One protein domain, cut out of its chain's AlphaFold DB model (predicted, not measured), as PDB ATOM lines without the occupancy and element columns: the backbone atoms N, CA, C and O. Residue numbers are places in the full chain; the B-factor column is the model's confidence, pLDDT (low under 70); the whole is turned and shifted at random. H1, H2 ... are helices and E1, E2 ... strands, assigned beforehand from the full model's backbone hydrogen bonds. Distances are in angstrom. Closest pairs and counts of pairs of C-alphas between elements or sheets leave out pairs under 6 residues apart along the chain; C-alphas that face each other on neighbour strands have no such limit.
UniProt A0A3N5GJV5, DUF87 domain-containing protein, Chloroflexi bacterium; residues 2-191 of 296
ATOM      1  N   LYS A   2     -11.791   6.695  59.248       63.84
ATOM      2  CA  LYS A   2     -10.712   7.559  59.787       63.84
ATOM      3  C   LYS A   2     -11.039   8.285  61.107       63.84
ATOM      4  O   LYS A   2     -10.221   8.267  62.011       63.84
ATOM      5  N   GLN A   3     -12.251   8.832  61.258       68.19
ATOM      6  CA  GLN A   3     -12.662   9.510  62.502       68.19
ATOM      7  C   GLN A   3     -12.732   8.559  63.715       68.19
ATOM      8  O   GLN A   3     -12.395   8.948  64.825       68.19
ATOM      9  N   ASN A   4     -13.139   7.299  63.506       73.88
ATOM     10  CA  ASN A   4     -13.194   6.298  64.581       73.88
ATOM     11  C   ASN A   4     -11.797   5.788  64.952       73.88
ATOM     12  O   ASN A   4     -11.576   5.413  66.095       73.88
ATOM     13  N   GLU A   5     -10.877   5.756  63.990       75.19
ATOM     14  CA  GLU A   5      -9.484   5.361  64.196       75.19
ATOM     15  C   GLU A   5      -8.709   6.446  64.953       75.19
ATOM     16  O   GLU A   5      -8.081   6.144  65.956       75.19
ATOM     17  N   GLN A   6      -8.867   7.719  64.574       76.38
ATOM     18  CA  GLN A   6      -8.296   8.854  65.313       76.38
ATOM     19  C   GLN A   6      -8.805   8.936  66.755       76.38
ATOM     20  O   GLN A   6      -8.038   9.226  67.665       76.38
ATOM     21  N   ASN A   7     -10.091   8.651  66.973       82.69
ATOM     22  CA  ASN A   7     -10.663   8.657  68.315       82.69
ATOM     23  C   ASN A   7     -10.118   7.504  69.182       82.69
ATOM     24  O   ASN A   7      -9.867   7.680  70.368       82.69
ATOM     25  N   ARG A   8      -9.877   6.327  68.585       85.94
ATOM     26  CA  ARG A   8      -9.212   5.204  69.268       85.94
ATOM     27  C   ARG A   8      -7.760   5.528  69.606       85.94
ATOM     28  O   ARG A   8      -7.379   5.367  70.756       85.94
ATOM     29  N   ASP A   9      -7.004   6.059  68.645       88.62
ATOM     30  CA  ASP A   9      -5.613   6.482  68.842       88.62
ATOM     31  C   ASP A   9      -5.500   7.513  69.988       88.62
ATOM     32  O   ASP A   9      -4.596   7.424  70.814       88.62
ATOM     33  N   ALA A  10      -6.443   8.456  70.091       87.19
ATOM     34  CA  ALA A  10      -6.450   9.462  71.157       87.19
ATOM     35  C   ALA A  10      -6.738   8.882  72.556       87.19
ATOM     36  O   ALA A  10      -6.190   9.359  73.553       87.19
ATOM     37  N   ILE A  11      -7.585   7.850  72.639       88.06
ATOM     38  CA  ILE A  11      -7.874   7.125  73.887       88.06
ATOM     39  C   ILE A  11      -6.688   6.233  74.274       88.06
ATOM     40  O   ILE A  11      -6.301   6.188  75.440       88.06
ATOM     41  N   ASP A  12      -6.069   5.554  73.309       90.81
ATOM     42  CA  ASP A  12      -4.894   4.713  73.555       90.81
ATOM     43  C   ASP A  12      -3.696   5.555  74.015       90.81
ATOM     44  O   ASP A  12      -3.015   5.192  74.975       90.81
ATOM     45  N   ALA A  13      -3.477   6.717  73.392       90.56
ATOM     46  CA  ALA A  13      -2.457   7.670  73.816       90.56
ATOM     47  C   ALA A  13      -2.684   8.164  75.245       90.56
ATOM     48  O   ALA A  13      -1.746   8.208  76.040       90.56
ATOM     49  N   LYS A  14      -3.935   8.486  75.584       89.25
ATOM     50  CA  LYS A  14      -4.320   8.840  76.947       89.25
ATOM     51  C   LYS A  14      -3.944   7.726  77.926       89.25
ATOM     52  O   LYS A  14      -3.224   7.999  78.881       89.25
ATOM     53  N   ASN A  15      -4.368   6.488  77.670       90.75
ATOM     54  CA  ASN A  15      -4.108   5.355  78.566       90.75
ATOM     55  C   ASN A  15      -2.602   5.136  78.808       90.75
ATOM     56  O   ASN A  15      -2.195   4.833  79.928       90.75
ATOM     57  N   LEU A  16      -1.773   5.316  77.771       93.00
ATOM     58  CA  LEU A  16      -0.309   5.210  77.862       93.00
ATOM     59  C   LEU A  16       0.342   6.344  78.672       93.00
ATOM     60  O   LEU A  16       1.417   6.152  79.225       93.00
ATOM     61  N   LEU A  17      -0.258   7.535  78.715       92.19
ATOM     62  CA  LEU A  17       0.272   8.681  79.467       92.19
ATOM     63  C   LEU A  17      -0.271   8.717  80.905       92.19
ATOM     64  O   LEU A  17       0.449   9.091  81.831       92.19
ATOM     65  N   GLU A  18      -1.519   8.292  81.114       89.94
ATOM     66  CA  GLU A  18      -2.149   8.168  82.437       89.94
ATOM     67  C   GLU A  18      -1.455   7.139  83.332       89.94
ATOM     68  O   GLU A  18      -1.426   7.301  84.556       89.94
ATOM     69  N   SER A  19      -0.841   6.108  82.747       92.50
ATOM     70  CA  SER A  19      -0.039   5.150  83.511       92.50
ATOM     71  C   SER A  19       1.125   5.831  84.251       92.50
ATOM     72  O   SER A  19       1.487   5.428  85.358       92.50
ATOM     73  N   LEU A  20       1.631   6.949  83.717       94.19
ATOM     74  CA  LEU A  20       2.692   7.756  84.321       94.19
ATOM     75  C   LEU A  20       2.175   8.882  85.231       94.19
ATOM     76  O   LEU A  20       2.926   9.361  86.083       94.19
ATOM     77  N   ILE A  21       0.925   9.327  85.058       93.62
ATOM     78  CA  ILE A  21       0.371  10.509  85.736       93.62
ATOM     79  C   ILE A  21      -0.899  10.156  86.513       93.62
ATOM     80  O   ILE A  21      -1.948   9.880  85.942       93.62
ATOM     81  N   GLN A  22      -0.850  10.286  87.839       93.06
ATOM     82  CA  GLN A  22      -2.014  10.060  88.697       93.06
ATOM     83  C   GLN A  22      -2.523  11.374  89.292       93.06
ATOM     84  O   GLN A  22      -1.812  12.033  90.050       93.06
ATOM     85  N   ALA A  23      -3.792  11.718  89.042       92.19
ATOM     86  CA  ALA A  23      -4.420  12.957  89.529       92.19
ATOM     87  C   ALA A  23      -4.274  13.161  91.052       92.19
ATOM     88  O   ALA A  23      -4.020  14.265  91.535       92.19
ATOM     89  N   GLY A  24      -4.387  12.075  91.824       93.31
ATOM     90  CA  GLY A  24      -4.235  12.093  93.281       93.31
ATOM     91  C   GLY A  24      -2.816  12.397  93.776       93.31
ATOM     92  O   GLY A  24      -2.658  12.683  94.962       93.31
ATOM     93  N   GLN A  25      -1.822  12.359  92.885       95.12
ATOM     94  CA  GLN A  25      -0.402  12.537  93.180       95.12
ATOM     95  C   GLN A  25       0.151  13.915  92.788       95.12
ATOM     96  O   GLN A  25       1.366  14.094  92.685       95.12
ATOM     97  N   TYR A  26      -0.719  14.898  92.549       97.00
ATOM     98  CA  TYR A  26      -0.305  16.274  92.285       97.00
ATOM     99  C   TYR A  26       0.515  16.842  93.451       97.00
ATOM    100  O   TYR A  26       0.170  16.616  94.614       97.00
ATOM    101  N   VAL A  27       1.580  17.590  93.141       97.00
ATOM    102  CA  VAL A  27       2.465  18.218  94.140       97.00
ATOM    103  C   VAL A  27       2.700  19.711  93.933       97.00
ATOM    104  O   VAL A  27       3.022  20.400  94.905       97.00
ATOM    105  N   GLY A  28       2.563  20.215  92.704       96.25
ATOM    106  CA  GLY A  28       2.900  21.600  92.397       96.25
ATOM    107  C   GLY A  28       3.086  21.892  90.913       96.25
ATOM    108  O   GLY A  28       2.586  21.166  90.056       96.25
ATOM    109  N   ASP A  29       3.816  22.958  90.607       96.00
ATOM    110  CA  ASP A  29       3.949  23.501  89.255       96.00
ATOM    111  C   ASP A  29       5.402  23.840  88.919       96.00
ATOM    112  O   ASP A  29       6.161  24.335  89.755       96.00
ATOM    113  N   VAL A  30       5.790  23.603  87.667       95.06
ATOM    114  CA  VAL A  30       7.065  24.094  87.138       95.06
ATOM    115  C   VAL A  30       6.939  25.594  86.894       95.06
ATOM    116  O   VAL A  30       6.097  26.020  86.104       95.06
ATOM    117  N   TYR A  31       7.791  26.394  87.539       92.75
ATOM    118  CA  TYR A  31       7.842  27.849  87.321       92.75
ATOM    119  C   TYR A  31       9.049  28.287  86.484       92.75
ATOM    120  O   TYR A  31       9.123  29.429  86.040       92.75
ATOM    121  N   SER A  32      10.024  27.400  86.290       91.81
ATOM    122  CA  SER A  32      11.197  27.640  85.454       91.81
ATOM    123  C   SER A  32      11.732  26.300  84.965       91.81
ATOM    124  O   SER A  32      11.899  25.379  85.760       91.81
ATOM    125  N   ILE A  33      11.998  26.177  83.669       91.38
ATOM    126  CA  ILE A  33      12.559  24.970  83.061       91.38
ATOM    127  C   ILE A  33      13.620  25.360  82.044       91.38
ATOM    128  O   ILE A  33      13.450  26.319  81.302       91.38
ATOM    129  N   GLY A  34      14.720  24.622  82.029       91.31
ATOM    130  CA  GLY A  34      15.710  24.599  80.963       91.31
ATOM    131  C   GLY A  34      15.998  23.155  80.558       91.31
ATOM    132  O   GLY A  34      15.401  22.225  81.095       91.31
ATOM    133  N   TYR A  35      16.941  22.959  79.639       91.06
ATOM    134  CA  TYR A  35      17.273  21.624  79.125       91.06
ATOM    135  C   TYR A  35      17.817  20.664  80.193       91.06
ATOM    136  O   TYR A  35      17.574  19.466  80.118       91.06
ATOM    137  N   GLU A  36      18.538  21.174  81.197       93.06
ATOM    138  CA  GLU A  36      19.165  20.338  82.232       93.06
ATOM    139  C   GLU A  36      18.439  20.370  83.579       93.06
ATOM    140  O   GLU A  36      18.455  19.386  84.322       93.06
ATOM    141  N   PHE A  37      17.825  21.503  83.924       94.69
ATOM    142  CA  PHE A  37      17.239  21.730  85.239       94.69
ATOM    143  C   PHE A  37      15.861  22.371  85.134       94.69
ATOM    144  O   PHE A  37      15.624  23.226  84.286       94.69
ATOM    145  N   ALA A  38      14.987  22.004  86.064       94.44
ATOM    146  CA  ALA A  38      13.692  22.626  86.276       94.44
ATOM    147  C   ALA A  38      13.547  23.019  87.747       94.44
ATOM    148  O   ALA A  38      13.997  22.296  88.635       94.44
ATOM    149  N   ASN A  39      12.902  24.147  88.013       95.19
ATOM    150  CA  ASN A  39      12.504  24.544  89.350       95.19
ATOM    151  C   ASN A  39      10.991  24.377  89.499       95.19
ATOM    152  O   ASN A  39      10.200  24.885  88.697       95.19
ATOM    153  N   VAL A  40      10.611  23.656  90.546       96.38
ATOM    154  CA  VAL A  40       9.232  23.294  90.858       96.38
ATOM    155  C   VAL A  40       8.825  24.005  92.135       96.38
ATOM    156  O   VAL A  40       9.519  23.913  93.144       96.38
ATOM    157  N   GLN A  41       7.696  24.698  92.106       96.12
ATOM    158  CA  GLN A  41       7.049  25.196  93.308       96.12
ATOM    159  C   GLN A  41       6.121  24.102  93.826       96.12
ATOM    160  O   GLN A  41       5.258  23.627  93.094       96.12
ATOM    161  N   ILE A  42       6.293  23.716  95.085       96.94
ATOM    162  CA  ILE A  42       5.452  22.740  95.779       96.94
ATOM    163  C   ILE A  42       4.706  23.410  96.930       96.94
ATOM    164  O   ILE A  42       5.103  24.480  97.398       96.94
ATOM    165  N   HIS A  43       3.663  22.744  97.417       95.62
ATOM    166  CA  HIS A  43       2.927  23.173  98.601       95.62
ATOM    167  C   HIS A  43       2.793  22.038  99.623       95.62
ATOM    168  O   HIS A  43       2.541  20.880  99.262       95.62
ATOM    169  N   ASP A  44       2.913  22.372 100.907       93.19
ATOM    170  CA  ASP A  44       2.970  21.407 102.010       93.19
ATOM    171  C   ASP A  44       1.744  20.493 102.112       93.19
ATOM    172  O   ASP A  44       1.889  19.300 102.396       93.19
ATOM    173  N   PHE A  45       0.549  21.009 101.805       94.81
ATOM    174  CA  PHE A  45      -0.682  20.210 101.757       94.81
ATOM    175  C   PHE A  45      -0.574  19.037 100.767       94.81
ATOM    176  O   PHE A  45      -0.796  17.880 101.132       94.81
ATOM    177  N   TYR A  46      -0.181  19.321  99.522       96.38
ATOM    178  CA  TYR A  46      -0.057  18.308  98.474       96.38
ATOM    179  C   TYR A  46       1.135  17.388  98.730       96.38
ATOM    180  O   TYR A  46       1.001  16.167  98.650       96.38
ATOM    181  N   ARG A  47       2.268  17.954  99.168       94.69
ATOM    182  CA  ARG A  47       3.441  17.197  99.623       94.69
ATOM    183  C   ARG A  47       3.060  16.155 100.678       94.69
ATOM    184  O   ARG A  47       3.489  15.009 100.579       94.69
ATOM    185  N   LYS A  48       2.261  16.529 101.686       92.56
ATOM    186  CA  LYS A  48       1.805  15.613 102.746       92.56
ATOM    187  C   LYS A  48       0.891  14.521 102.189       92.56
ATOM    188  O   LYS A  48       1.066  13.359 102.545       92.56
ATOM    189  N   LYS A  49      -0.032  14.878 101.290       93.38
ATOM    190  CA  LYS A  49      -0.967  13.940 100.648       93.38
ATOM    191  C   LYS A  49      -0.254  12.824  99.877       93.38
ATOM    192  O   LYS A  49      -0.695  11.682  99.933       93.38
ATOM    193  N   VAL A  50       0.863  13.133  99.217       92.31
ATOM    194  CA  VAL A  50       1.644  12.158  98.426       92.31
ATOM    195  C   VAL A  50       2.728  11.422  99.227       92.31
ATOM    196  O   VAL A  50       3.601  10.765  98.655       92.31
ATOM    197  N   GLY A  51       2.743  11.568 100.555       90.75
ATOM    198  CA  GLY A  51       3.745  10.932 101.416       90.75
ATOM    199  C   GLY A  51       5.130  11.592 101.375       90.75
ATOM    200  O   GLY A  51       6.130  10.972 101.727       90.75
ATOM    201  N   GLY A  52       5.224  12.852 100.952       91.88
ATOM    202  CA  GLY A  52       6.472  13.613 100.905       91.88
ATOM    203  C   GLY A  52       7.238  13.493  99.589       91.88
ATOM    204  O   GLY A  52       6.959  12.633  98.755       91.88
ATOM    205  N   ILE A  53       8.235  14.362  99.423       93.38
ATOM    206  CA  ILE A  53       9.094  14.454  98.233       93.38
ATOM    207  C   ILE A  53      10.544  14.268  98.708       93.38
ATOM    208  O   ILE A  53      11.192  15.245  99.083       93.38
ATOM    209  N   PRO A  54      11.035  13.019  98.824       91.06
ATOM    210  CA  PRO A  54      12.400  12.778  99.274       91.06
ATOM    211  C   PRO A  54      13.421  13.223  98.219       91.06
ATOM    212  O   PRO A  54      13.119  13.286  97.026       91.06
ATOM    213  N   SER A  55      14.653  13.494  98.655       88.88
ATOM    214  CA  SER A  55      15.763  13.738  97.725       88.88
ATOM    215  C   SER A  55      15.911  12.560  96.753       88.88
ATOM    216  O   SER A  55      15.633  11.415  97.116       88.88
ATOM    217  N   LEU A  56      16.316  12.857  95.516       92.38
ATOM    218  CA  LEU A  56      16.501  11.904  94.417       92.38
ATOM    219  C   LEU A  56      15.231  11.203  93.922       92.38
ATOM    220  O   LEU A  56      15.328  10.389  92.999       92.38
ATOM    221  N   CYS A  57      14.053  11.509  94.477       93.88
ATOM    222  CA  CYS A  57      12.820  10.959  93.933       93.88
ATOM    223  C   CYS A  57      12.528  11.482  92.532       93.88
ATOM    224  O   CYS A  57      13.009  12.545  92.125       93.88
ATOM    225  N   PHE A  58      11.748  10.704  91.788       96.25
ATOM    226  CA  PHE A  58      11.252  11.151  90.502       96.25
ATOM    227  C   PHE A  58       9.985  11.977  90.691       96.25
ATOM    228  O   PHE A  58       9.164  11.694  91.561       96.25
ATOM    229  N   LEU A  59       9.846  12.989  89.848       97.38
ATOM    230  CA  LEU A  59       8.620  13.727  89.604       97.38
ATOM    231  C   LEU A  59       8.349  13.675  88.102       97.38
ATOM    232  O   LEU A  59       9.271  13.511  87.302       97.38
ATOM    233  N   VAL A  60       7.093  13.836  87.717       97.06
ATOM    234  CA  VAL A  60       6.694  13.969  86.319       97.06
ATOM    235  C   VAL A  60       6.016  15.310  86.113       97.06
ATOM    236  O   VAL A  60       5.186  15.712  86.928       97.06
ATOM    237  N   ALA A  61       6.390  16.016  85.051       95.56
ATOM    238  CA  ALA A  61       5.815  17.301  84.681       95.56
ATOM    239  C   ALA A  61       5.126  17.187  83.321       95.56
ATOM    240  O   ALA A  61       5.713  16.674  82.371       95.56
ATOM    241  N   THR A  62       3.882  17.646  83.218       94.00
ATOM    242  CA  THR A  62       3.101  17.505  81.985       94.00
ATOM    243  C   THR A  62       2.054  18.608  81.826       94.00
ATOM    244  O   THR A  62       1.661  19.275  82.792       94.00
ATOM    245  N   ARG A  63       1.596  18.794  80.586       90.88
ATOM    246  CA  ARG A  63       0.395  19.561  80.235       90.88
ATOM    247  C   ARG A  63      -0.850  18.691  80.093       90.88
ATOM    248  O   ARG A  63      -1.950  19.239  80.144       90.88
ATOM    249  N   VAL A  64      -0.671  17.380  79.933       90.19
ATOM    250  CA  VAL A  64      -1.756  16.407  79.823       90.19
ATOM    251  C   VAL A  64      -2.549  16.439  81.116       90.19
ATOM    252  O   VAL A  64      -1.991  16.272  82.208       90.19
ATOM    253  N   LYS A  65      -3.853  16.695  81.010       87.62
ATOM    254  CA  LYS A  65      -4.704  16.670  82.190       87.62
ATOM    255  C   LYS A  65      -5.226  15.250  82.415       87.62
ATOM    256  O   LYS A  65      -5.783  14.675  81.485       87.62
ATOM    257  N   PRO A  66      -5.100  14.690  83.630       83.00
ATOM    258  CA  PRO A  66      -5.604  13.345  83.923       83.00
ATOM    259  C   PRO A  66      -7.121  13.174  83.738       83.00
ATOM    260  O   PRO A  66      -7.616  12.060  83.670       83.00
ATOM    261  N   ASP A  67      -7.885  14.265  83.723       82.62
ATOM    262  CA  ASP A  67      -9.338  14.271  83.551       82.62
ATOM    263  C   ASP A  67      -9.786  14.451  82.090       82.62
ATOM    264  O   ASP A  67     -10.971  14.301  81.796       82.62
ATOM    265  N   GLU A  68      -8.873  14.734  81.154       83.31
ATOM    266  CA  GLU A  68      -9.214  14.841  79.732       83.31
ATOM    267  C   GLU A  68      -9.536  13.462  79.136       83.31
ATOM    268  O   GLU A  68      -8.856  12.472  79.392       83.31
ATOM    269  N   GLU A  69     -10.603  13.363  78.337       77.81
ATOM    270  CA  GLU A  69     -11.055  12.087  77.756       77.81
ATOM    271  C   GLU A  69     -10.220  11.631  76.554       77.81
ATOM    272  O   GLU A  69     -10.191  10.441  76.241       77.81
ATOM    273  N   GLN A  70      -9.547  12.562  75.878       82.94
ATOM    274  CA  GLN A  70      -8.797  12.317  74.649       82.94
ATOM    275  C   GLN A  70      -7.523  13.149  74.657       82.94
ATOM    276  O   GLN A  70      -7.566  14.343  74.959       82.94
ATOM    277  N   VAL A  71      -6.408  12.531  74.270       85.75
ATOM    278  CA  VAL A  71      -5.123  13.213  74.123       85.75
ATOM    279  C   VAL A  71      -4.684  13.123  72.669       85.75
ATOM    280  O   VAL A  71      -4.553  12.036  72.109       85.75
ATOM    281  N   ASP A  72      -4.442  14.272  72.047       87.44
ATOM    282  CA  ASP A  72      -3.850  14.319  70.712       87.44
ATOM    283  C   ASP A  72      -2.336  14.114  70.817       87.44
ATOM    284  O   ASP A  72      -1.587  15.060  71.064       87.44
ATOM    285  N   TYR A  73      -1.887  12.872  70.638       85.44
ATOM    286  CA  TYR A  73      -0.475  12.489  70.749       85.44
ATOM    287  C   TYR A  73       0.452  13.199  69.748       85.44
ATOM    288  O   TYR A  73       1.665  13.185  69.929       85.44
ATOM    289  N   GLN A  74      -0.093  13.813  68.691       85.56
ATOM    290  CA  GLN A  74       0.699  14.544  67.696       85.56
ATOM    291  C   GLN A  74       1.075  15.948  68.172       85.56
ATOM    292  O   GLN A  74       1.961  16.583  67.597       85.56
ATOM    293  N   ARG A  75       0.396  16.454  69.206       84.38
ATOM    294  CA  ARG A  75       0.759  17.721  69.831       84.38
ATOM    295  C   ARG A  75       1.964  17.513  70.719       84.38
ATOM    296  O   ARG A  75       2.020  16.591  71.520       84.38
ATOM    297  N   GLU A  76       2.895  18.441  70.620       75.50
ATOM    298  CA  GLU A  76       4.105  18.449  71.431       75.50
ATOM    299  C   GLU A  76       3.811  18.470  72.947       75.50
ATOM    300  O   GLU A  76       4.480  17.800  73.735       75.50
ATOM    301  N   ASP A  77       2.740  19.169  73.337       80.81
ATOM    302  CA  ASP A  77       2.264  19.277  74.721       80.81
ATOM    303  C   ASP A  77       1.763  17.933  75.299       80.81
ATOM    304  O   ASP A  77       1.552  17.817  76.510       80.81
ATOM    305  N   SER A  78       1.586  16.906  74.461       88.00
ATOM    306  CA  SER A  78       1.154  15.555  74.845       88.00
ATOM    307  C   SER A  78       2.336  14.681  75.266       88.00
ATOM    308  O   SER A  78       2.547  13.577  74.759       88.00
ATOM    309  N   SER A  79       3.131  15.197  76.201       91.50
ATOM    310  CA  SER A  79       4.343  14.556  76.705       91.50
ATOM    311  C   SER A  79       4.465  14.658  78.227       91.50
ATOM    312  O   SER A  79       3.797  15.459  78.893       91.50
ATOM    313  N   VAL A  80       5.309  13.800  78.799       94.75
ATOM    314  CA  VAL A  80       5.588  13.722  80.236       94.75
ATOM    315  C   VAL A  80       7.085  13.849  80.460       94.75
ATOM    316  O   VAL A  80       7.863  12.947  80.155       94.75
ATOM    317  N   ILE A  81       7.501  14.974  81.025       95.31
ATOM    318  CA  ILE A  81       8.901  15.240  81.337       95.31
ATOM    319  C   ILE A  81       9.244  14.543  82.651       95.31
ATOM    320  O   ILE A  81       8.623  14.800  83.687       95.31
ATOM    321  N   LEU A  82      10.261  13.685  82.620       97.38
ATOM    322  CA  LEU A  82      10.787  13.011  83.796       97.38
ATOM    323  C   LEU A  82      11.810  13.907  84.497       97.38
ATOM    324  O   LEU A  82      12.847  14.277  83.941       97.38
ATOM    325  N   LEU A  83      11.532  14.211  85.759       97.31
ATOM    326  CA  LEU A  83      12.343  15.057  86.617       97.31
ATOM    327  C   LEU A  83      12.909  14.238  87.777       97.31
ATOM    328  O   LEU A  83      12.219  13.404  88.354       97.31
ATOM    329  N   ARG A  84      14.155  14.502  88.167       97.12
ATOM    330  CA  ARG A  84      14.754  13.972  89.401       97.12
ATOM    331  C   ARG A  84      14.975  15.101  90.392       97.12
ATOM    332  O   ARG A  84      15.695  16.045  90.080       97.12
ATOM    333  N   VAL A  85      14.419  14.979  91.591       96.94
ATOM    334  CA  VAL A  85      14.636  15.934  92.683       96.94
ATOM    335  C   VAL A  85      16.104  15.935  93.091       96.94
ATOM    336  O   VAL A  85      16.672  14.882  93.378       96.94
ATOM    337  N   MET A  86      16.713  17.115  93.133       95.81
ATOM    338  CA  MET A  86      18.112  17.288  93.518       95.81
ATOM    339  C   MET A  86      18.209  17.898  94.913       95.81
ATOM    340  O   MET A  86      18.744  17.268  95.821       95.81
ATOM    341  N   ASP A  87      17.660  19.101  95.079       94.81
ATOM    342  CA  ASP A  87      17.765  19.886  96.308       94.81
ATOM    343  C   ASP A  87      16.613  20.900  96.407       94.81
ATOM    344  O   ASP A  87      15.825  21.054  95.469       94.81
ATOM    345  N   ALA A  88      16.515  21.612  97.524       93.75
ATOM    346  CA  ALA A  88      15.677  22.795  97.637       93.75
ATOM    347  C   ALA A  88      16.232  23.948  96.781       93.75
ATOM    348  O   ALA A  88      17.424  24.028  96.483       93.75
ATOM    349  N   THR A  89      15.356  24.863  96.376       94.38
ATOM    350  CA  THR A  89      15.739  26.109  95.700       94.38
ATOM    351  C   THR A  89      14.929  27.272  96.263       94.38
ATOM    352  O   THR A  89      13.743  27.096  96.562       94.38
ATOM    353  N   PRO A  90      15.535  28.456  96.457       91.56
ATOM    354  CA  PRO A  90      14.809  29.600  96.980       91.56
ATOM    355  C   PRO A  90      13.752  30.072  95.977       91.56
ATOM    356  O   PRO A  90      14.015  30.236  94.784       91.56
ATOM    357  N   LEU A  91      12.547  30.326  96.483       91.75
ATOM    358  CA  LEU A  91      11.515  31.057  95.753       91.75
ATOM    359  C   LEU A  91      11.759  32.572  95.863       91.75
ATOM    360  O   LEU A  91      12.428  33.023  96.802       91.75
ATOM    361  N   PRO A  92      11.191  33.385  94.956       87.06
ATOM    362  CA  PRO A  92      11.134  34.830  95.156       87.06
ATOM    363  C   PRO A  92      10.533  35.162  96.531       87.06
ATOM    364  O   PRO A  92       9.484  34.634  96.890       87.06
ATOM    365  N   GLY A  93      11.213  36.001  97.317       84.62
ATOM    366  CA  GLY A  93      10.793  36.344  98.685       84.62
ATOM    367  C   GLY A  93      11.270  35.387  99.787       84.62
ATOM    368  O   GLY A  93      10.897  35.581 100.943       84.62
ATOM    369  N   HIS A  94      12.124  34.399  99.474       85.81
ATOM    370  CA  HIS A  94      12.672  33.458 100.465       85.81
ATOM    371  C   HIS A  94      13.278  34.154 101.693       85.81
ATOM    372  O   HIS A  94      13.057  33.702 102.810       85.81
ATOM    373  N   SER A  95      14.007  35.260 101.512       89.25
ATOM    374  CA  SER A  95      14.631  35.995 102.621       89.25
ATOM    375  C   SER A  95      13.615  36.551 103.619       89.25
ATOM    376  O   SER A  95      13.854  36.514 104.820       89.25
ATOM    377  N   GLU A  96      12.476  37.053 103.141       89.75
ATOM    378  CA  GLU A  96      11.420  37.576 104.013       89.75
ATOM    379  C   GLU A  96      10.678  36.433 104.708       89.75
ATOM    380  O   GLU A  96      10.445  36.488 105.912       89.75
ATOM    381  N   ALA A  97      10.395  35.349 103.979       88.06
ATOM    382  CA  ALA A  97       9.815  34.140 104.556       88.06
ATOM    383  C   ALA A  97      10.702  33.542 105.665       88.06
ATOM    384  O   ALA A  97      10.205  33.115 106.706       88.06
ATOM    385  N   GLU A  98      12.018  33.531 105.460       89.44
ATOM    386  CA  GLU A  98      12.995  33.056 106.438       89.44
ATOM    387  C   GLU A  98      13.027  33.936 107.690       89.44
ATOM    388  O   GLU A  98      12.957  33.404 108.797       89.44
ATOM    389  N   LYS A  99      13.032  35.268 107.536       92.12
ATOM    390  CA  LYS A  99      12.931  36.198 108.674       92.12
ATOM    391  C   LYS A  99      11.677  35.939 109.503       92.12
ATOM    392  O   LYS A  99      11.787  35.760 110.711       92.12
ATOM    393  N   VAL A 100      10.509  35.835 108.861       90.38
ATOM    394  CA  VAL A 100       9.236  35.577 109.558       90.38
ATOM    395  C   VAL A 100       9.274  34.243 110.311       90.38
ATOM    396  O   VAL A 100       8.814  34.169 111.452       90.38
ATOM    397  N   ARG A 101       9.860  33.189 109.724       89.19
ATOM    398  CA  ARG A 101      10.046  31.894 110.409       89.19
ATOM    399  C   ARG A 101      10.943  32.021 111.637       89.19
ATOM    400  O   ARG A 101      10.590  31.503 112.692       89.19
ATOM    401  N   VAL A 102      12.070  32.723 111.520       91.94
ATOM    402  CA  VAL A 102      13.005  32.938 112.637       91.94
ATOM    403  C   VAL A 102      12.350  33.752 113.752       91.94
ATOM    404  O   VAL A 102      12.418  33.349 114.909       91.94
ATOM    405  N   GLU A 103      11.667  34.849 113.424       90.44
ATOM    406  CA  GLU A 103      10.957  35.682 114.403       90.44
ATOM    407  C   GLU A 103       9.844  34.905 115.116       90.44
ATOM    408  O   GLU A 103       9.674  35.022 116.329       90.44
ATOM    409  N   THR A 104       9.095  34.077 114.384       88.19
ATOM    410  CA  THR A 104       8.028  33.251 114.969       88.19
ATOM    411  C   THR A 104       8.601  32.167 115.879       88.19
ATOM    412  O   THR A 104       8.109  31.978 116.989       88.19
ATOM    413  N   ALA A 105       9.695  31.516 115.474       89.31
ATOM    414  CA  ALA A 105      10.400  30.547 116.310       89.31
ATOM    415  C   ALA A 105      10.996  31.182 117.580       89.31
ATOM    416  O   ALA A 105      10.990  30.560 118.640       89.31
ATOM    417  N   GLN A 106      11.468  32.431 117.505       90.62
ATOM    418  CA  GLN A 106      11.954  33.170 118.674       90.62
ATOM    419  C   GLN A 106      10.845  33.450 119.697       90.62
ATOM    420  O   GLN A 106      11.123  33.408 120.893       90.62
ATOM    421  N   LYS A 107       9.597  33.687 119.261       87.88
ATOM    422  CA  LYS A 107       8.458  33.936 120.168       87.88
ATOM    423  C   LYS A 107       8.128  32.740 121.058       87.88
ATOM    424  O   LYS A 107       7.758  32.942 122.204       87.88
ATOM    425  N   VAL A 108       8.285  31.527 120.536       88.50
ATOM    426  CA  VAL A 108       7.982  30.266 121.240       88.50
ATOM    427  C   VAL A 108       9.229  29.623 121.848       88.50
ATOM    428  O   VAL A 108       9.200  28.502 122.355       88.50
ATOM    429  N   SER A 109      10.371  30.312 121.778       86.06
ATOM    430  CA  SER A 109      11.646  29.790 122.254       86.06
ATOM    431  C   SER A 109      11.596  29.534 123.761       86.06
ATOM    432  O   SER A 109      11.495  30.462 124.558       86.06
ATOM    433  N   GLY A 110      11.745  28.268 124.154       83.94
ATOM    434  CA  GLY A 110      11.671  27.821 125.549       83.94
ATOM    435  C   GLY A 110      10.351  27.134 125.909       83.94
ATOM    436  O   GLY A 110      10.279  26.466 126.942       83.94
ATOM    437  N   GLU A 111       9.342  27.205 125.040       86.00
ATOM    438  CA  GLU A 111       8.067  26.512 125.204       86.00
ATOM    439  C   GLU A 111       8.126  25.131 124.541       86.00
ATOM    440  O   GLU A 111       7.914  24.965 123.348       86.00
ATOM    441  N   THR A 112       8.436  24.099 125.325       82.81
ATOM    442  CA  THR A 112       8.619  22.726 124.799       82.81
ATOM    443  C   THR A 112       7.333  22.041 124.324       82.81
ATOM    444  O   THR A 112       7.406  20.978 123.710       82.81
ATOM    445  N   GLY A 113       6.166  22.617 124.627       86.62
ATOM    446  CA  GLY A 113       4.858  22.054 124.291       86.62
ATOM    447  C   GLY A 113       4.237  22.590 123.003       86.62
ATOM    448  O   GLY A 113       3.178  22.094 122.636       86.62
ATOM    449  N   VAL A 114       4.860  23.577 122.350       87.25
ATOM    450  CA  VAL A 114       4.258  24.289 121.217       87.25
ATOM    451  C   VAL A 114       5.266  24.440 120.082       87.25
ATOM    452  O   VAL A 114       6.429  24.777 120.305       87.25
ATOM    453  N   ASN A 115       4.827  24.192 118.849       88.44
ATOM    454  CA  ASN A 115       5.631  24.414 117.650       88.44
ATOM    455  C   ASN A 115       5.285  25.752 116.993       88.44
ATOM    456  O   ASN A 115       4.143  26.199 117.006       88.44
ATOM    457  N   TRP A 116       6.278  26.384 116.365       86.06
ATOM    458  CA  TRP A 116       6.144  27.712 115.753       86.06
ATOM    459  C   TRP A 116       5.125  27.775 114.600       86.06
ATOM    460  O   TRP A 116       4.689  28.867 114.239       86.06
ATOM    461  N   ASP A 117       4.780  26.631 114.007       84.31
ATOM    462  CA  ASP A 117       3.844  26.477 112.891       84.31
ATOM    463  C   ASP A 117       2.420  26.084 113.331       84.31
ATOM    464  O   ASP A 117       1.558  25.830 112.487       84.31
ATOM    465  N   GLU A 118       2.143  26.052 114.639       86.81
ATOM    466  CA  GLU A 118       0.794  25.822 115.156       86.81
ATOM    467  C   GLU A 118      -0.126  27.032 114.930       86.81
ATOM    468  O   GLU A 118       0.287  28.194 114.979       86.81
ATOM    469  N   SER A 119      -1.416  26.756 114.709       83.94
ATOM    470  CA  SER A 119      -2.421  27.761 114.327       83.94
ATOM    471  C   SER A 119      -2.687  28.835 115.386       83.94
ATOM    472  O   SER A 119      -3.298  29.854 115.076       83.94
ATOM    473  N   GLU A 120      -2.278  28.601 116.634       84.38
ATOM    474  CA  GLU A 120      -2.391  29.573 117.730       84.38
ATOM    475  C   GLU A 120      -1.302  30.656 117.661       84.38
ATOM    476  O   GLU A 120      -1.499  31.769 118.146       84.38
ATOM    477  N   ILE A 121      -0.165  30.348 117.029       84.69
ATOM    478  CA  ILE A 121       1.003  31.233 116.929       84.69
ATOM    479  C   ILE A 121       1.066  31.910 115.563       84.69
ATOM    480  O   ILE A 121       1.419  33.089 115.463       84.69
ATOM    481  N   MET A 122       0.742  31.160 114.509       87.00
ATOM    482  CA  MET A 122       0.824  31.620 113.133       87.00
ATOM    483  C   MET A 122      -0.568  31.768 112.529       87.00
ATOM    484  O   MET A 122      -1.334  30.807 112.448       87.00
ATOM    485  N   ASP A 123      -0.886  32.972 112.050       89.25
ATOM    486  CA  ASP A 123      -2.148  33.207 111.360       89.25
ATOM    487  C   ASP A 123      -2.220  32.424 110.039       89.25
ATOM    488  O   ASP A 123      -1.210  32.136 109.389       89.25
ATOM    489  N   ALA A 124      -3.442  32.109 109.609       88.00
ATOM    490  CA  ALA A 124      -3.677  31.266 108.440       88.00
ATOM    491  C   ALA A 124      -3.081  31.826 107.135       88.00
ATOM    492  O   ALA A 124      -2.688  31.052 106.259       88.00
ATOM    493  N   THR A 125      -2.993  33.153 106.991       87.56
ATOM    494  CA  THR A 125      -2.451  33.786 105.779       87.56
ATOM    495  C   THR A 125      -0.943  33.587 105.715       87.56
ATOM    496  O   THR A 125      -0.418  33.143 104.689       87.56
ATOM    497  N   THR A 126      -0.257  33.850 106.829       86.62
ATOM    498  CA  THR A 126       1.186  33.628 106.965       86.62
ATOM    499  C   THR A 126       1.532  32.147 106.822       86.62
ATOM    500  O   THR A 126       2.439  31.805 106.064       86.62
ATOM    501  N   ALA A 127       0.765  31.253 107.454       88.31
ATOM    502  CA  ALA A 127       0.963  29.809 107.344       88.31
ATOM    503  C   ALA A 127       0.865  29.321 105.890       88.31
ATOM    504  O   ALA A 127       1.724  28.569 105.424       88.31
ATOM    505  N   ASN A 128      -0.139  29.790 105.142       89.19
ATOM    506  CA  ASN A 128      -0.293  29.442 103.731       89.19
ATOM    507  C   ASN A 128       0.866  29.976 102.874       89.19
ATOM    508  O   ASN A 128       1.408  29.248 102.046       89.19
ATOM    509  N   LEU A 129       1.298  31.222 103.092       86.88
ATOM    510  CA  LEU A 129       2.430  31.801 102.359       86.88
ATOM    511  C   LEU A 129       3.731  31.020 102.606       86.88
ATOM    512  O   LEU A 129       4.472  30.725 101.668       86.88
ATOM    513  N   LEU A 130       3.988  30.644 103.861       90.50
ATOM    514  CA  LEU A 130       5.177  29.888 104.259       90.50
ATOM    515  C   LEU A 130       5.107  28.396 103.905       90.50
ATOM    516  O   LEU A 130       6.130  27.717 104.007       90.50
ATOM    517  N   SER A 131       3.945  27.896 103.474       92.50
ATOM    518  CA  SER A 131       3.736  26.507 103.037       92.50
ATOM    519  C   SER A 131       4.217  26.232 101.610       92.50
ATOM    520  O   SER A 131       4.232  25.076 101.182       92.50
ATOM    521  N   PHE A 132       4.605  27.269 100.862       93.75
ATOM    522  CA  PHE A 132       5.231  27.119  99.552       93.75
ATOM    523  C   PHE A 132       6.744  26.940  99.673       93.75
ATOM    524  O   PHE A 132       7.426  27.632 100.433       93.75
ATOM    525  N   ALA A 133       7.288  26.033  98.866       94.06
ATOM    526  CA  ALA A 133       8.722  25.795  98.775       94.06
ATOM    527  C   ALA A 133       9.147  25.546  97.326       94.06
ATOM    528  O   ALA A 133       8.354  25.088  96.503       94.06
ATOM    529  N   GLY A 134      10.403  25.855  97.014       95.56
ATOM    530  CA  GLY A 134      11.009  25.545  95.726       95.56
ATOM    531  C   GLY A 134      11.829  24.262  95.809       95.56
ATOM    532  O   GLY A 134      12.585  24.054  96.758       95.56
ATOM    533  N   VAL A 135      11.719  23.418  94.788       97.00
ATOM    534  CA  VAL A 135      12.536  22.215  94.603       97.00
ATOM    535  C   VAL A 135      13.241  22.286  93.254       97.00
ATOM    536  O   VAL A 135      12.602  22.427  92.209       97.00
ATOM    537  N   LYS A 136      14.569  22.166  93.266       97.44
ATOM    538  CA  LYS A 136      15.384  22.037  92.062       97.44
ATOM    539  C   LYS A 136      15.380  20.589  91.601       97.44
ATOM    540  O   LYS A 136      15.727  19.676  92.351       97.44
ATOM    541  N   CYS A 137      15.051  20.394  90.337       97.25
ATOM    542  CA  CYS A 137      15.029  19.104  89.678       97.25
ATOM    543  C   CYS A 137      16.001  19.080  88.497       97.25
ATOM    544  O   CYS A 137      16.188  20.088  87.820       97.25
ATOM    545  N   ARG A 138      16.596  17.920  88.227       96.94
ATOM    546  CA  ARG A 138      17.303  17.625  86.979       96.94
ATOM    547  C   ARG A 138      16.315  17.044  85.972       96.94
ATOM    548  O   ARG A 138      15.550  16.151  86.330       96.94
ATOM    549  N   VAL A 139      16.366  17.506  84.730       96.38
ATOM    550  CA  VAL A 139      15.628  16.906  83.614       96.38
ATOM    551  C   VAL A 139      16.342  15.621  83.197       96.38
ATOM    552  O   VAL A 139      17.548  15.624  82.946       96.38
ATOM    553  N   ILE A 140      15.619  14.501  83.211       96.69
ATOM    554  CA  ILE A 140      16.144  13.177  82.840       96.69
ATOM    555  C   ILE A 140      15.787  12.836  81.395       96.69
ATOM    556  O   ILE A 140      16.557  12.156  80.724       96.69
ATOM    557  N   GLY A 141      14.627  13.297  80.939       95.19
ATOM    558  CA  GLY A 141      14.144  13.042  79.594       95.19
ATOM    559  C   GLY A 141      12.646  13.263  79.474       95.19
ATOM    560  O   GLY A 141      12.006  13.766  80.403       95.19
ATOM    561  N   THR A 142      12.095  12.848  78.343       94.94
ATOM    562  CA  THR A 142      10.702  13.083  77.971       94.94
ATOM    563  C   THR A 142      10.071  11.786  77.487       94.94
ATOM    564  O   THR A 142      10.538  11.180  76.522       94.94
ATOM    565  N   PHE A 143       9.000  11.362  78.154       95.44
ATOM    566  CA  PHE A 143       8.100  10.335  77.650       95.44
ATOM    567  C   PHE A 143       7.077  10.959  76.705       95.44
ATOM    568  O   PHE A 143       6.523  12.021  76.989       95.44
ATOM    569  N   PHE A 144       6.805  10.295  75.592       93.88
ATOM    570  CA  PHE A 144       5.818  10.724  74.606       93.88
ATOM    571  C   PHE A 144       5.204   9.504  73.925       93.88
ATOM    572  O   PHE A 144       5.766   8.410  73.970       93.88
ATOM    573  N   VAL A 145       4.041   9.675  73.308       93.44
ATOM    574  CA  VAL A 145       3.377   8.599  72.568       93.44
ATOM    575  C   VAL A 145       3.643   8.770  71.084       93.44
ATOM    576  O   VAL A 145       3.512   9.863  70.543       93.44
ATOM    577  N   ASP A 146       3.995   7.677  70.418       92.69
ATOM    578  CA  ASP A 146       4.229   7.671  68.980       92.69
ATOM    579  C   ASP A 146       3.901   6.300  68.373       92.69
ATOM    580  O   ASP A 146       3.768   5.292  69.076       92.69
ATOM    581  N   LYS A 147       3.754   6.241  67.048       91.94
ATOM    582  CA  LYS A 147       3.524   4.986  66.328       91.94
ATOM    583  C   LYS A 147       4.823   4.180  66.279       91.94
ATOM    584  O   LYS A 147       5.866   4.650  65.829       91.94
ATOM    585  N   SER A 148       4.746   2.936  66.738       91.50
ATOM    586  CA  SER A 148       5.798   1.943  66.526       91.50
ATOM    587  C   SER A 148       5.726   1.453  65.083       91.50
ATOM    588  O   SER A 148       4.697   0.916  64.655       91.50
ATOM    589  N   GLU A 149       6.818   1.594  64.334       85.81
ATOM    590  CA  GLU A 149       6.917   1.060  62.969       85.81
ATOM    591  C   GLU A 149       6.782  -0.469  62.965       85.81
ATOM    592  O   GLU A 149       6.157  -1.059  62.077       85.81
ATOM    593  N   ARG A 150       7.320  -1.110  64.008       84.88
ATOM    594  CA  ARG A 150       7.373  -2.562  64.159       84.88
ATOM    595  C   ARG A 150       6.037  -3.163  64.580       84.88
ATOM    596  O   ARG A 150       5.571  -4.125  63.974       84.88
ATOM    597  N   LEU A 151       5.421  -2.609  65.624       86.38
ATOM    598  CA  LEU A 151       4.184  -3.134  66.210       86.38
ATOM    599  C   LEU A 151       2.926  -2.573  65.534       86.38
ATOM    600  O   LEU A 151       1.833  -3.072  65.797       86.38
ATOM    601  N   ARG A 152       3.071  -1.549  64.676       87.50
ATOM    602  CA  ARG A 152       1.976  -0.857  63.970       87.50
ATOM    603  C   ARG A 152       0.864  -0.364  64.903       87.50
ATOM    604  O   ARG A 152      -0.305  -0.341  64.527       87.50
ATOM    605  N   LYS A 153       1.235   0.023  66.123       90.88
ATOM    606  CA  LYS A 153       0.349   0.578  67.154       90.88
ATOM    607  C   LYS A 153       1.038   1.725  67.882       90.88
ATOM    608  O   LYS A 153       2.260   1.864  67.786       90.88
ATOM    609  N   LEU A 154       0.263   2.518  68.612       92.81
ATOM    610  CA  LEU A 154       0.818   3.516  69.519       92.81
ATOM    611  C   LEU A 154       1.563   2.835  70.665       92.81
ATOM    612  O   LEU A 154       1.114   1.825  71.215       92.81
ATOM    613  N   VAL A 155       2.723   3.389  70.987       94.31
ATOM    614  CA  VAL A 155       3.562   2.960  72.099       94.31
ATOM    615  C   VAL A 155       4.100   4.177  72.831       94.31
ATOM    616  O   VAL A 155       4.264   5.252  72.252       94.31
ATOM    617  N   LEU A 156       4.396   3.985  74.111       94.25
ATOM    618  CA  LEU A 156       5.167   4.939  74.884       94.25
ATOM    619  C   LEU A 156       6.632   4.882  74.422       94.25
ATOM    620  O   LEU A 156       7.213   3.798  74.344       94.25
ATOM    621  N   LYS A 157       7.209   6.043  74.118       94.19
ATOM    622  CA  LYS A 157       8.624   6.244  73.795       94.19
ATOM    623  C   LYS A 157       9.278   7.149  74.837       94.19
ATOM    624  O   LYS A 157       8.598   7.930  75.500       94.19
ATOM    625  N   PHE A 158      10.601   7.061  74.967       94.88
ATOM    626  CA  PHE A 158      11.392   7.886  75.882       94.88
ATOM    627  C   PHE A 158      12.611   8.482  75.173       94.88
ATOM    628  O   PHE A 158      13.436   7.746  74.628       94.88
ATOM    629  N   GLY A 159      12.733   9.808  75.211       93.38
ATOM    630  CA  GLY A 159      13.936  10.548  74.824       93.38
ATOM    631  C   GLY A 159      14.732  10.962  76.061       93.38
ATOM    632  O   GLY A 159      14.145  11.366  77.058       93.38
ATOM    633  N   SER A 160      16.064  10.877  76.016       91.38
ATOM    634  CA  SER A 160      16.955  11.231  77.141       91.38
ATOM    635  C   SER A 160      17.222  12.736  77.283       91.38
ATOM    636  O   SER A 160      18.165  13.144  77.959       91.38
ATOM    637  N   ASP A 161      16.438  13.554  76.598       86.75
ATOM    638  CA  ASP A 161      16.527  15.003  76.565       86.75
ATOM    639  C   ASP A 161      15.130  15.632  76.631       86.75
ATOM    640  O   ASP A 161      14.091  14.961  76.715       86.75
ATOM    641  N   LEU A 162      15.125  16.958  76.684       83.81
ATOM    642  CA  LEU A 162      13.920  17.746  76.531       83.81
ATOM    643  C   LEU A 162      13.730  18.031  75.039       83.81
ATOM    644  O   LEU A 162      14.581  18.679  74.432       83.81
ATOM    645  N   SER A 163      12.616  17.569  74.469       72.94
ATOM    646  CA  SER A 163      12.320  17.732  73.041       72.94
ATOM    647  C   SER A 163      12.171  19.199  72.624       72.94
ATOM    648  O   SER A 163      12.523  19.546  71.498       72.94
ATOM    649  N   ASN A 164      11.674  20.065  73.518       73.62
ATOM    650  CA  ASN A 164      11.507  21.492  73.255       73.62
ATOM    651  C   ASN A 164      11.575  22.361  74.521       73.62
ATOM    652  O   ASN A 164      11.300  21.920  75.634       73.62
ATOM    653  N   TYR A 165      11.917  23.635  74.351       73.75
ATOM    654  CA  TYR A 165      12.007  24.603  75.439       73.75
ATOM    655  C   TYR A 165      10.666  25.310  75.691       73.75
ATOM    656  O   TYR A 165      10.112  25.944  74.793       73.75
ATOM    657  N   TYR A 166      10.186  25.276  76.941       73.44
ATOM    658  CA  TYR A 166       8.898  25.849  77.360       73.44
ATOM    659  C   TYR A 166       9.073  27.131  78.207       73.44
ATOM    660  O   TYR A 166       9.019  27.065  79.436       73.44
ATOM    661  N   PRO A 167       9.258  28.327  77.606       63.78
ATOM    662  CA  PRO A 167       9.535  29.558  78.360       63.78
ATOM    663  C   PRO A 167       8.345  30.102  79.158       63.78
ATOM    664  O   PRO A 167       8.546  30.792  80.152       63.78
ATOM    665  N   ASN A 168       7.112  29.856  78.707       70.75
ATOM    666  CA  ASN A 168       5.903  30.426  79.309       70.75
ATOM    667  C   ASN A 168       4.717  29.455  79.228       70.75
ATOM    668  O   ASN A 168       3.609  29.820  78.835       70.75
ATOM    669  N   GLN A 169       4.964  28.186  79.546       73.25
ATOM    670  CA  GLN A 169       3.905  27.192  79.663       73.25
ATOM    671  C   GLN A 169       4.017  26.489  81.014       73.25
ATOM    672  O   GLN A 169       4.991  25.793  81.286       73.25
ATOM    673  N   GLY A 170       3.013  26.681  81.871       83.25
ATOM    674  CA  GLY A 170       2.988  26.057  83.195       83.25
ATOM    675  C   GLY A 170       2.728  24.556  83.096       83.25
ATOM    676  O   GLY A 170       1.679  24.152  82.589       83.25
ATOM    677  N   LEU A 171       3.662  23.742  83.586       93.00
ATOM    678  CA  LEU A 171       3.530  22.286  83.660       93.00
ATOM    679  C   LEU A 171       3.086  21.883  85.064       93.00
ATOM    680  O   LEU A 171       3.688  22.309  86.055       93.00
ATOM    681  N   LYS A 172       2.071  21.020  85.143       95.62
ATOM    682  CA  LYS A 172       1.637  20.424  86.408       95.62
ATOM    683  C   LYS A 172       2.598  19.305  86.779       95.62
ATOM    684  O   LYS A 172       2.985  18.519  85.917       95.62
ATOM    685  N   VAL A 173       2.970  19.241  88.053       97.44
ATOM    686  CA  VAL A 173       3.931  18.272  88.578       97.44
ATOM    687  C   VAL A 173       3.235  17.271  89.483       97.44
ATOM    688  O   VAL A 173       2.475  17.643  90.382       97.44
ATOM    689  N   TYR A 174       3.543  15.998  89.263       97.31
ATOM    690  CA  TYR A 174       3.021  14.865  90.013       97.31
ATOM    691  C   TYR A 174       4.170  13.989  90.508       97.31
ATOM    692  O   TYR A 174       5.237  13.926  89.893       97.31
ATOM    693  N   LYS A 175       3.957  13.299  91.627       96.19
ATOM    694  CA  LYS A 175       4.878  12.278  92.130       96.19
ATOM    695  C   LYS A 175       4.411  10.895  91.648       96.19
ATOM    696  O   LYS A 175       3.312  10.496  92.015       96.19
ATOM    697  N   PRO A 176       5.208  10.138  90.877       95.19
ATOM    698  CA  PRO A 176       4.840   8.781  90.485       95.19
ATOM    699  C   PRO A 176       4.500   7.914  91.703       95.19
ATOM    700  O   PRO A 176       5.241   7.901  92.694       95.19
ATOM    701  N   ASN A 177       3.379   7.194  91.630       92.81
ATOM    702  CA  ASN A 177       3.054   6.155  92.604       92.81
ATOM    703  C   ASN A 177       3.895   4.882  92.346       92.81
ATOM    704  O   ASN A 177       4.800   4.876  91.513       92.81
ATOM    705  N   GLN A 178       3.612   3.799  93.074       92.38
ATOM    706  CA  GLN A 178       4.346   2.537  92.936       92.38
ATOM    707  C   GLN A 178       4.303   1.969  91.504       92.38
ATOM    708  O   GLN A 178       5.340   1.546  90.992       92.38
ATOM    709  N   ASP A 179       3.137   1.995  90.856       93.31
ATOM    710  CA  ASP A 179       2.933   1.416  89.523       93.31
ATOM    711  C   ASP A 179       3.601   2.266  88.438       93.31
ATOM    712  O   ASP A 179       4.403   1.752  87.658       93.31
ATOM    713  N   ALA A 180       3.376   3.583  88.464       95.12
ATOM    714  CA  ALA A 180       4.014   4.531  87.554       95.12
ATOM    715  C   ALA A 180       5.539   4.501  87.690       95.12
ATOM    716  O   ALA A 180       6.267   4.523  86.700       95.12
ATOM    717  N   LEU A 181       6.052   4.410  88.922       95.44
ATOM    718  CA  LEU A 181       7.486   4.276  89.141       95.44
ATOM    719  C   LEU A 181       8.024   2.967  88.564       95.44
ATOM    720  O   LEU A 181       9.098   2.983  87.967       95.44
ATOM    721  N   SER A 182       7.299   1.858  88.732       95.31
ATOM    722  CA  SER A 182       7.665   0.562  88.151       95.31
ATOM    723  C   SER A 182       7.764   0.637  86.630       95.31
ATOM    724  O   SER A 182       8.731   0.137  86.056       95.31
ATOM    725  N   GLU A 183       6.817   1.316  85.985       95.50
ATOM    726  CA  GLU A 183       6.832   1.539  84.540       95.50
ATOM    727  C   GLU A 183       8.017   2.404  84.104       95.50
ATOM    728  O   GLU A 183       8.734   2.029  83.180       95.50
ATOM    729  N   ILE A 184       8.297   3.498  84.823       95.81
ATOM    730  CA  ILE A 184       9.427   4.392  84.532       95.81
ATOM    731  C   ILE A 184      10.770   3.657  84.646       95.81
ATOM    732  O   ILE A 184      11.615   3.781  83.761       95.81
ATOM    733  N   VAL A 185      11.007   2.918  85.737       95.12
ATOM    734  CA  VAL A 185      12.327   2.302  85.989       95.12
ATOM    735  C   VAL A 185      12.570   1.032  85.183       95.12
ATOM    736  O   VAL A 185      13.725   0.695  84.941       95.12
ATOM    737  N   ASN A 186      11.504   0.341  84.772       94.88
ATOM    738  CA  ASN A 186      11.577  -0.879  83.966       94.88
ATOM    739  C   ASN A 186      11.198  -0.643  82.497       94.88
ATOM    740  O   ASN A 186      10.920  -1.608  81.773       94.88
ATOM    741  N   TYR A 187      11.158   0.621  82.068       94.25
ATOM    742  CA  TYR A 187      10.869   0.993  80.693       94.25
ATOM    743  C   TYR A 187      11.926   0.412  79.748       94.25
ATOM    744  O   TYR A 187      13.132   0.569  79.949       94.25
ATOM    745  N   ILE A 188      11.454  -0.236  78.683       90.00
ATOM    746  CA  ILE A 188      12.269  -0.711  77.566       90.00
ATOM    747  C   ILE A 188      11.589  -0.230  76.296       90.00
ATOM    748  O   ILE A 188      10.386  -0.429  76.132       90.00
ATOM    749  N   ASP A 189      12.368   0.373  75.401       89.38
ATOM    750  CA  ASP A 189      11.885   0.843  74.107       89.38
ATOM    751  C   ASP A 189      11.334  -0.332  73.279       89.38
ATOM    752  O   ASP A 189      12.110  -1.212  72.880       89.38
ATOM    753  N   PRO A 190      10.015  -0.365  72.997       88.19
ATOM    754  CA  PRO A 190       9.407  -1.456  72.254       88.19
ATOM    755  C   PRO A 190       9.970  -1.625  70.845       88.19
ATOM    756  O   PRO A 190       9.859  -2.719  70.304       88.19
ATOM    757  N   ASP A 191      10.569  -0.602  70.237       87.19
ATOM    758  CA  ASP A 191      11.164  -0.715  68.903       87.19
ATOM    759  C   ASP A 191      12.579  -1.318  68.939       87.19
ATOM    760  O   ASP A 191      13.042  -1.858  67.934       87.19
TER     761      ASP A 191
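AT A GLANCE: This is residues 2 to 191 of the 296 residues of the protein "DUF87 domain-containing protein" of Chloroflexi bacterium (UniProt A0A3N5GJV5). A small closed barrel of six strands, E1, E2, E5, E4, E3 and E7 in ring order, makes the core of a rod-shaped, loose model. At one end of the rod, the far part of the long strand E5 pairs with E6, and H1 packs on the outside there; at the other end an arm holds H3, H4 and their long link, of which residues 109 to 114 stick out. H2 and H5 are on the outside of the barrel. The printed part has 190 residues with five named helices and seven named strands, in the order H1 E1 E2 H2 E3 E4 H3 H4 E5 E6 E7 H5; the neighbour strands are antiparallel and the class is mixed. The radius of gyration of the C-alphas is 19.9 A, and the spans are 70 by 30 by 28 A.

IN THESE COORDINATES: E5, residues 132 to 147, is 40.0 A long, from C-alpha 132 at (5.231, 27.119, 99.552) to C-alpha 147 at (3.524, 4.986, 66.328). E4 has residues 79 to 89, 25.0 A. E1 has residues 26 to 33, 18.1 A; E2 37 to 43, 19.6 A; E3 58 to 62; E6 154 to 159, 15.8 A; E7 171 to 174. H1, residues 2 to 18, begins with C-alpha 2 at (-10.712, 7.559, 59.787) and is 24.2 A long. H3 has residues 94 to 107, 20.2 A; H2 44 to 49; H4 124 to 130; H5 178 to 185.

HOW THE PARTS SIT: Round the barrel, N 29 and O 41 of the hairpin E1 and E2 are 3.0 A apart, N 38 and O 137 of E2 and E5 2.9 A, N 84 and O 138 of E5 and E4 2.8 A, N 59 and O 83 of the hairpin E3 and E4 2.8 A, N 60 and O 174 of E3 and E7 2.9 A, and N 173 and O 28 of E7 and E1 2.8 A, each within hydrogen-bond range. E4 bends by 83 degrees at residue 86 and E5 by 74 degrees at residue 136. The pairing of E5 is staggered: E2 pairs with residues 132 to 138, E6 with 142 to 147. In the hairpin E5 and E6, N 142 and O 159 are within hydrogen-bond range at 2.8 A. H1 is on the barrel, outside it, over E5 and slantwise at 38 degrees on the local plane; the closest C-alphas of H1 and E5, Ala 13 and Val 145, are 6.0 A apart. H2 is also on it, the closest C-alphas to E1 being Tyr 46 and Val 27, 5.0 A. H5 is on it too, with C-alphas Leu 181 and Phe 58 of E3 closest at 8.0 A. H4 is not on the barrel, and H3 only just not, with 4 pairs of C-alphas within 10 A. H3 and H4 are close but not clearly touching, C-alphas Ala 97 and Leu 130 being closest at 6.3 A, at a steep tilt of 54 degrees, opposite ways. In the five helices every O i to N i+4 pair is within hydrogen-bond range.

THE WHOLE: The two C-alphas farthest apart, Lys 2 and Gly 110, are 72.4 A apart. The printed part has no cut. The links E3 to E4, H3 to H4 and E6 to E7 are long. The mean pLDDT of the printed part is 89.9; residues 2 to 3 and residue 167 are under 70.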